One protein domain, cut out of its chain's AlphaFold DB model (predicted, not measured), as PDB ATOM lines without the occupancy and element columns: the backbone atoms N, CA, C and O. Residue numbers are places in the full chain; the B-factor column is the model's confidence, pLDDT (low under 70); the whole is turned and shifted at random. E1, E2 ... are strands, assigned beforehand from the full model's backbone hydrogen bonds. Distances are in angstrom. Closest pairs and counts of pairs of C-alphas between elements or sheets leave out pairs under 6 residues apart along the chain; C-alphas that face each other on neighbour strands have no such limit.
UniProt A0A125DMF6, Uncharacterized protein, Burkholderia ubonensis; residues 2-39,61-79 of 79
ATOM      1  N   ASP A   2     -37.784  15.189 -13.524       85.44
ATOM      2  CA  ASP A   2     -38.562  14.014 -13.102       85.44
ATOM      3  C   ASP A   2     -38.559  12.965 -14.229       85.44
ATOM      4  O   ASP A   2     -38.737  13.295 -15.399       85.44
ATOM      5  N   VAL A   3     -38.360  11.692 -13.895       84.25
ATOM      6  CA  VAL A   3     -38.405  10.582 -14.863       84.25
ATOM      7  C   VAL A   3     -39.784  10.425 -15.514       84.25
ATOM      8  O   VAL A   3     -39.881   9.896 -16.618       84.25
ATOM      9  N   ASN A   4     -40.847  10.917 -14.872       84.38
ATOM     10  CA  ASN A   4     -42.204  10.871 -15.423       84.38
ATOM     11  C   ASN A   4     -42.448  11.928 -16.511       84.38
ATOM     12  O   ASN A   4     -43.460  11.866 -17.205       84.38
ATOM     13  N   SER A   5     -41.543  12.902 -16.669       90.62
ATOM     14  CA  SER A   5     -41.670  13.977 -17.659       90.62
ATOM     15  C   SER A   5     -40.858  13.734 -18.937       90.62
ATOM     16  O   SER A   5     -40.700  14.655 -19.736       90.62
ATOM     17  N   LEU A   6     -40.286  12.538 -19.111       93.38
ATOM     18  CA  LEU A   6     -39.459  12.211 -20.272       93.38
ATOM     19  C   LEU A   6     -40.323  12.027 -21.523       93.38
ATOM     20  O   LEU A   6     -41.392  11.418 -21.478       93.38
ATOM     21  N   GLN A   7     -39.843  12.539 -22.652       95.38
ATOM     22  CA  GLN A   7     -40.529  12.468 -23.938       95.38
ATOM     23  C   GLN A   7     -39.909  11.373 -24.801       95.38
ATOM     24  O   GLN A   7     -38.690  11.264 -24.928       95.38
ATOM     25  N   VAL A   8     -40.759  10.518 -25.368       95.44
ATOM     26  CA  VAL A   8     -40.317   9.414 -26.227       95.44
ATOM     27  C   VAL A   8     -39.599   9.975 -27.451       95.44
ATOM     28  O   VAL A   8     -40.109  10.870 -28.116       95.44
ATOM     29  N   GLY A   9     -38.434   9.411 -27.765       94.38
ATOM     30  CA  GLY A   9     -37.598   9.828 -28.887       94.38
ATOM     31  C   GLY A   9     -36.518  10.848 -28.524       94.38
ATOM     32  O   GLY A   9     -35.556  10.970 -29.280       94.38
ATOM     33  N   GLU A  10     -36.612  11.493 -27.361       95.44
ATOM     34  CA  GLU A  10     -35.622  12.468 -26.899       95.44
ATOM     35  C   GLU A  10     -34.419  11.796 -26.226       95.44
ATOM     36  O   GLU A  10     -34.512  10.694 -25.672       95.44
ATOM     37  N   THR A  11     -33.268  12.468 -26.284       95.50
ATOM     38  CA  THR A  11     -32.011  11.975 -25.715       95.50
ATOM     39  C   THR A  11     -31.743  12.616 -24.363       95.50
ATOM     40  O   THR A  11     -31.810  13.833 -24.200       95.50
ATOM     41  N   TYR A  12     -31.397  11.774 -23.393       95.81
ATOM     42  CA  TYR A  12     -31.129  12.191 -22.028       95.81
ATOM     43  C   TYR A  12     -29.835  11.585 -21.508       95.81
ATOM     44  O   TYR A  12     -29.464  10.455 -21.844       95.81
ATOM     45  N   SER A  13     -29.192  12.328 -20.620       96.38
ATOM     46  CA  SER A  13     -28.091  11.859 -19.797       96.38
ATOM     47  C   SER A  13     -28.639  11.322 -18.474       96.38
ATOM     48  O   SER A  13     -29.182  12.070 -17.654       96.38
ATOM     49  N   PHE A  14     -28.547  10.004 -18.289       95.75
ATOM     50  CA  PHE A  14     -28.981   9.289 -17.091       95.75
ATOM     51  C   PHE A  14     -27.776   9.015 -16.196       95.75
ATOM     52  O   PHE A  14     -26.874   8.281 -16.597       95.75
ATOM     53  N   THR A  15     -27.777   9.548 -14.978       96.50
ATOM     54  CA  THR A  15     -26.761   9.239 -13.960       96.50
ATOM     55  C   THR A  15     -27.341   8.266 -12.945       96.50
ATOM     56  O   THR A  15     -28.385   8.552 -12.352       96.50
ATOM     57  N   THR A  16     -26.681   7.131 -12.718       95.50
ATOM     58  CA  THR A  16     -27.096   6.162 -11.693       95.50
ATOM     59  C   THR A  16     -26.546   6.524 -10.314       95.50
ATOM     60  O   THR A  16     -25.588   7.284 -10.178       95.50
ATOM     61  N   LYS A  17     -27.180   6.003  -9.266       95.56
ATOM     62  CA  LYS A  17     -26.701   6.103  -7.886       95.56
ATOM     63  C   LYS A  17     -25.431   5.274  -7.706       95.56
ATOM     64  O   LYS A  17     -25.234   4.279  -8.405       95.56
ATOM     65  N   ASP A  18     -24.620   5.681  -6.739       95.69
ATOM     66  CA  ASP A  18     -23.550   4.837  -6.223       95.69
ATOM     67  C   ASP A  18     -24.174   3.603  -5.564       95.69
ATOM     68  O   ASP A  18     -25.239   3.684  -4.943       95.69
ATOM     69  N   PHE A  19     -23.527   2.456  -5.723       92.44
ATOM     70  CA  PHE A  19     -23.970   1.206  -5.129       92.44
ATOM     71  C   PHE A  19     -23.012   0.799  -4.016       92.44
ATOM     72  O   PHE A  19     -21.841   0.499  -4.260       92.44
ATOM     73  N   GLU A  20     -23.516   0.781  -2.787       92.38
ATOM     74  CA  GLU A  20     -22.786   0.249  -1.642       92.38
ATOM     75  C   GLU A  20     -22.804  -1.278  -1.704       92.38
ATOM     76  O   GLU A  20     -23.859  -1.913  -1.632       92.38
ATOM     77  N   VAL A  21     -21.627  -1.887  -1.853       91.06
ATOM     78  CA  VAL A  21     -21.526  -3.343  -1.815       91.06
ATOM     79  C   VAL A  21     -21.598  -3.814  -0.358       91.06
ATOM     80  O   VAL A  21     -20.992  -3.186   0.513       91.06
ATOM     81  N   PRO A  22     -22.249  -4.954  -0.067       89.62
ATOM     82  CA  PRO A  22     -22.397  -5.456   1.305       89.62
ATOM     83  C   PRO A  22     -21.080  -5.674   2.064       89.62
ATOM     84  O   PRO A  22     -21.062  -5.710   3.288       89.62
ATOM     85  N   THR A  23     -19.968  -5.829   1.343       93.06
ATOM     86  CA  THR A  23     -18.624  -6.016   1.899       93.06
ATOM     87  C   THR A  23     -17.905  -4.705   2.244       93.06
ATOM     88  O   THR A  23     -16.742  -4.749   2.638       93.06
ATOM     89  N   GLY A  24     -18.573  -3.549   2.128       87.25
ATOM     90  CA  GLY A  24     -18.059  -2.251   2.587       87.25
ATOM     91  C   GLY A  24     -17.346  -1.399   1.529       87.25
ATOM     92  O   GLY A  24     -16.599  -0.493   1.885       87.25
ATOM     93  N   GLY A  25     -17.548  -1.675   0.240       91.88
ATOM     94  CA  GLY A  25     -17.038  -0.860  -0.871       91.88
ATOM     95  C   GLY A  25     -18.136  -0.039  -1.554       91.88
ATOM     96  O   GLY A  25     -19.322  -0.297  -1.368       91.88
ATOM     97  N   ILE A  26     -17.739   0.916  -2.395       95.38
ATOM     98  CA  ILE A  26     -18.662   1.709  -3.216       95.38
ATOM     99  C   ILE A  26     -18.331   1.464  -4.685       95.38
ATOM    100  O   ILE A  26     -17.198   1.680  -5.116       95.38
ATOM    101  N   VAL A  27     -19.323   1.022  -5.453       92.75
ATOM    102  CA  VAL A  27     -19.274   1.054  -6.915       92.75
ATOM    103  C   VAL A  27     -19.839   2.406  -7.347       92.75
ATOM    104  O   VAL A  27     -21.021   2.660  -7.095       92.75
ATOM    105  N   PRO A  28     -19.028   3.289  -7.954       93.94
ATOM    106  CA  PRO A  28     -19.506   4.597  -8.369       93.94
ATOM    107  C   PRO A  28     -20.575   4.444  -9.448       93.94
ATOM    108  O   PRO A  28     -20.466   3.599 -10.342       93.94
ATOM    109  N   GLY A  29     -21.602   5.280  -9.356       93.00
ATOM    110  CA  GLY A  29     -22.596   5.415 -10.402       93.00
ATOM    111  C   GLY A  29     -21.961   5.870 -11.714       93.00
ATOM    112  O   GLY A  29     -20.869   6.440 -11.758       93.00
ATOM    113  N   GLU A  30     -22.666   5.627 -12.808       94.75
ATOM    114  CA  GLU A  30     -22.214   5.974 -14.148       94.75
ATOM    115  C   GLU A  30     -23.220   6.896 -14.832       94.75
ATOM    116  O   GLU A  30     -24.422   6.860 -14.551       94.75
ATOM    117  N   THR A  31     -22.721   7.709 -15.759       95.81
ATOM    118  CA  THR A  31     -23.553   8.547 -16.620       95.81
ATOM    119  C   THR A  31     -23.624   7.935 -18.011       95.81
ATOM    120  O   THR A  31     -22.601   7.614 -18.616       95.81
ATOM    121  N   LYS A  32     -24.842   7.774 -18.530       93.88
ATOM    122  CA  LYS A  32     -25.113   7.205 -19.853       93.88
ATOM    123  C   LYS A  32     -26.056   8.101 -20.639       93.88
ATOM    124  O   LYS A  32     -27.157   8.384 -20.182       93.88
ATOM    125  N   ILE A  33     -25.651   8.460 -21.853       95.25
ATOM    126  CA  ILE A  33     -26.499   9.177 -22.809       95.25
ATOM    127  C   ILE A  33     -27.310   8.152 -23.598       95.25
ATOM    128  O   ILE A  33     -26.737   7.250 -24.218       95.25
ATOM    129  N   ARG A  34     -28.638   8.226 -23.523       96.19
ATOM    130  CA  ARG A  34     -29.545   7.280 -24.184       96.19
ATOM    131  C   ARG A  34     -30.803   7.983 -24.665       96.19
ATOM    132  O   ARG A  34     -31.256   8.948 -24.053       96.19
ATOM    133  N   ARG A  35     -31.405   7.446 -25.722       96.75
ATOM    134  CA  ARG A  35     -32.708   7.906 -26.204       96.75
ATOM    135  C   ARG A  35     -33.822   7.237 -25.411       96.75
ATOM    136  O   ARG A  35     -33.832   6.012 -25.308       96.75
ATOM    137  N   PHE A  36     -34.758   8.002 -24.868       96.75
ATOM    138  CA  PHE A  36     -35.899   7.449 -24.146       96.75
ATOM    139  C   PHE A  36     -36.896   6.803 -25.115       96.75
ATOM    140  O   PHE A  36     -37.266   7.398 -26.127       96.75
ATOM    141  N   VAL A  37     -37.315   5.572 -24.821       96.88
ATOM    142  CA  VAL A  37     -38.263   4.803 -25.645       96.88
ATOM    143  C   VAL A  37     -39.626   4.712 -24.966       96.88
ATOM    144  O   VAL A  37     -40.646   4.838 -25.635       96.88
ATOM    145  N   GLY A  38     -39.661   4.525 -23.647       96.44
ATOM    146  CA  GLY A  38     -40.903   4.437 -22.885       96.44
ATOM    147  C   GLY A  38     -40.696   3.839 -21.499       96.44
ATOM    148  O   GLY A  38     -39.567   3.626 -21.060       96.44
ATOM    149  N   THR A  39     -41.788   3.554 -20.795       95.75
ATOM    150  CA  THR A  39     -41.761   2.857 -19.503       95.75
ATOM    151  C   THR A  39     -42.278   1.431 -19.647       95.75
ATOM    152  O   THR A  39     -43.130   1.138 -20.489       95.75
ATOM    153  N   SER A  61     -30.021  -0.839 -30.105       95.00
ATOM    154  CA  SER A  61     -30.371  -1.841 -29.091       95.00
ATOM    155  C   SER A  61     -31.065  -1.202 -27.885       95.00
ATOM    156  O   SER A  61     -30.712  -0.097 -27.451       95.00
ATOM    157  N   THR A  62     -32.065  -1.897 -27.334       95.44
ATOM    158  CA  THR A  62     -32.844  -1.411 -26.191       95.44
ATOM    159  C   THR A  62     -32.361  -1.997 -24.874       95.44
ATOM    160  O   THR A  62     -31.923  -3.142 -24.772       95.44
ATOM    161  N   HIS A  63     -32.398  -1.156 -23.849       95.06
ATOM    162  CA  HIS A  63     -31.925  -1.417 -22.504       95.06
ATOM    163  C   HIS A  63     -32.987  -0.993 -21.499       95.06
ATOM    164  O   HIS A  63     -33.739  -0.051 -21.742       95.06
ATOM    165  N   LEU A  64     -32.998  -1.659 -20.348       95.94
ATOM    166  CA  LEU A  64     -33.836  -1.284 -19.219       95.94
ATOM    167  C   LEU A  64     -32.984  -0.632 -18.132       95.94
ATOM    168  O   LEU A  64     -31.911  -1.134 -17.795       95.94
ATOM    169  N   ILE A  65     -33.480   0.469 -17.575       94.75
ATOM    170  CA  ILE A  65     -32.904   1.142 -16.410       94.75
ATOM    171  C   ILE A  65     -33.958   1.134 -15.305       94.75
ATOM    172  O   ILE A  65     -35.078   1.604 -15.509       94.75
ATOM    173  N   ALA A  66     -33.616   0.581 -14.143       94.06
ATOM    174  CA  ALA A  66     -34.499   0.615 -12.983       94.06
ATOM    175  C   ALA A  66     -34.681   2.067 -12.529       94.06
ATOM    176  O   ALA A  66     -33.699   2.773 -12.314       94.06
ATOM    177  N   VAL A  67     -35.922   2.520 -12.359       94.31
ATOM    178  CA  VAL A  67     -36.190   3.919 -11.983       94.31
ATOM    179  C   VAL A  67     -35.516   4.281 -10.655       94.31
ATOM    180  O   VAL A  67     -34.936   5.355 -10.511       94.31
ATOM    181  N   GLU A  68     -35.522   3.355  -9.699       92.81
ATOM    182  CA  GLU A  68     -34.939   3.556  -8.372       92.81
ATOM    183  C   GLU A  68     -33.415   3.723  -8.374       92.81
ATOM    184  O   GLU A  68     -32.873   4.305  -7.432       92.81
ATOM    185  N   SER A  69     -32.717   3.245  -9.409       93.75
ATOM    186  CA  SER A  69     -31.261   3.364  -9.505       93.75
ATOM    187  C   SER A  69     -30.819   4.687 -10.123       93.75
ATOM    188  O   SER A  69     -29.627   4.988 -10.117       93.75
ATOM    189  N   ILE A  70     -31.749   5.509 -10.616       94.56
ATOM    190  CA  ILE A  70     -31.447   6.801 -11.231       94.56
ATOM    191  C   ILE A  70     -31.266   7.857 -10.139       94.56
ATOM    192  O   ILE A  70     -32.116   8.053  -9.270       94.56
ATOM    193  N   ARG A  71     -30.133   8.556 -10.193       95.38
ATOM    194  CA  ARG A  71     -29.821   9.714  -9.353       95.38
ATOM    195  C   ARG A  71     -30.317  11.007  -9.990       95.38
ATOM    196  O   ARG A  71     -30.888  11.848  -9.303       95.38
ATOM    197  N   SER A  72     -30.081  11.177 -11.288       95.06
ATOM    198  CA  SER A  72     -30.470  12.381 -12.023       95.06
ATOM    199  C   SER A  72     -30.643  12.108 -13.511       95.06
ATOM    200  O   SER A  72     -29.992  11.228 -14.071       95.06
ATOM    201  N   VAL A  73     -31.500  12.915 -14.139       94.56
ATOM    202  CA  VAL A  73     -31.703  12.947 -15.591       94.56
ATOM    203  C   VAL A  73     -31.620  14.387 -16.084       94.56
ATOM    204  O   VAL A  73     -32.247  15.280 -15.490       94.56
ATOM    205  N   VAL A  74     -30.857  14.589 -17.159       95.12
ATOM    206  CA  VAL A  74     -30.660  15.871 -17.850       95.12
ATOM    207  C   VAL A  74     -31.017  15.696 -19.326       95.12
ATOM    208  O   VAL A  74     -30.682  14.676 -19.921       95.12
ATOM    209  N   SER A  75     -31.754  16.658 -19.888       91.44
ATOM    210  CA  SER A  75     -32.081  16.679 -21.318       91.44
ATOM    211  C   SER A  75     -30.873  17.149 -22.114       91.44
ATOM    212  O   SER A  75     -30.304  18.184 -21.773       91.44
ATOM    213  N   GLU A  76     -30.529  16.431 -23.179       86.88
ATOM    214  CA  GLU A  76     -29.479  16.851 -24.115       86.88
ATOM    215  C   GLU A  76     -30.041  17.748 -25.237       86.88
ATOM    216  O   GLU A  76     -29.287  18.349 -25.995       86.88
ATOM    217  N   SER A  77     -31.369  17.896 -25.327       66.69
ATOM    218  CA  SER A  77     -32.075  18.653 -26.377       66.69
ATOM    219  C   SER A  77     -32.042  20.179 -26.168       66.69
ATOM    220  O   SER A  77     -33.031  20.874 -26.396       66.69
ATOM    221  N   GLY A  78     -30.916  20.714 -25.696       54.69
ATOM    222  CA  GLY A  78     -30.736  22.129 -25.378       54.69
ATOM    223  C   GLY A  78     -29.266  22.531 -25.356       54.69
ATOM    224  O   GLY A  78     -28.705  22.787 -24.292       54.69
ATOM    225  N   SER A  79     -28.644  22.576 -26.532       43.47
ATOM    226  CA  SER A  79     -27.406  23.311 -26.823       43.47
ATOM    227  C   SER A  79     -27.538  23.985 -28.181       43.47
ATOM    228  O   SER A  79     -28.102  23.336 -29.089       43.47
TER     229      SER A  79
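Overview. This is residues 2 to 39 and 61 to 79 of the 79 residues of an uncharacterized protein of Burkholderia ubonensis (UniProt A0A125DMF6). A strongly twisted sheet of three strands makes the body, and the hairpin of its strands E1 and E2 is drawn out through residues 17 to 30 into a long arm that makes the length. E2 bends sharply away from E1, and E3 runs near it, outside the sheet. The printed part has 57 residues with no named helix and four named strands, E1 to E4 along the chain; the sheet's order is E2, E1, E4, antiparallel throughout. The class is all strand, though under half of the residues, 26, are in named elements. The whole is loose, with a radius of gyration of the C-alphas of 12.8 A, and elongated, spanning 39 by 24 by 22 A.

Arrangement. Begin at the inner strand E1, residues 11 to 16. Edge strand E2, residues 31 to 39, is its antiparallel neighbour at 113 degrees; look for N 14 and O 32, 2.9 A apart, within hydrogen-bond range. E2 bends by 79 degrees at residue 35. The other edge strand, E4, residues 70 to 75, is antiparallel to E1 at 159 degrees, with N 13 and O 74 at 2.9 A. E3, residues 62 to 66, pairs with no named strand; it is near E2, their closest C-alphas 8.3 A apart, and apart from E1. E3 and E4 meet only through their tight link.

Along the chain. Find C-alpha 11 at (-32.011, 11.975, -25.715); E1 runs 16.0 A from there. E2 spans 19.3 A, E3 13.5 A, and E4 14.1 A, ending at C-alpha 75, (-32.081, 16.679, -21.318).

Size, cuts and confidence. The C-alphas farthest apart, of Thr 23 and Ser 79, are 42.0 A apart. In the long link from E1 to E2, residues 19 to 20 pair antiparallel with 26 to 27. Residues 40 to 60 are not printed; C-alphas 39 and 61 are 15.6 A apart across the cut. Residues 77 to 79 have pLDDT under 70.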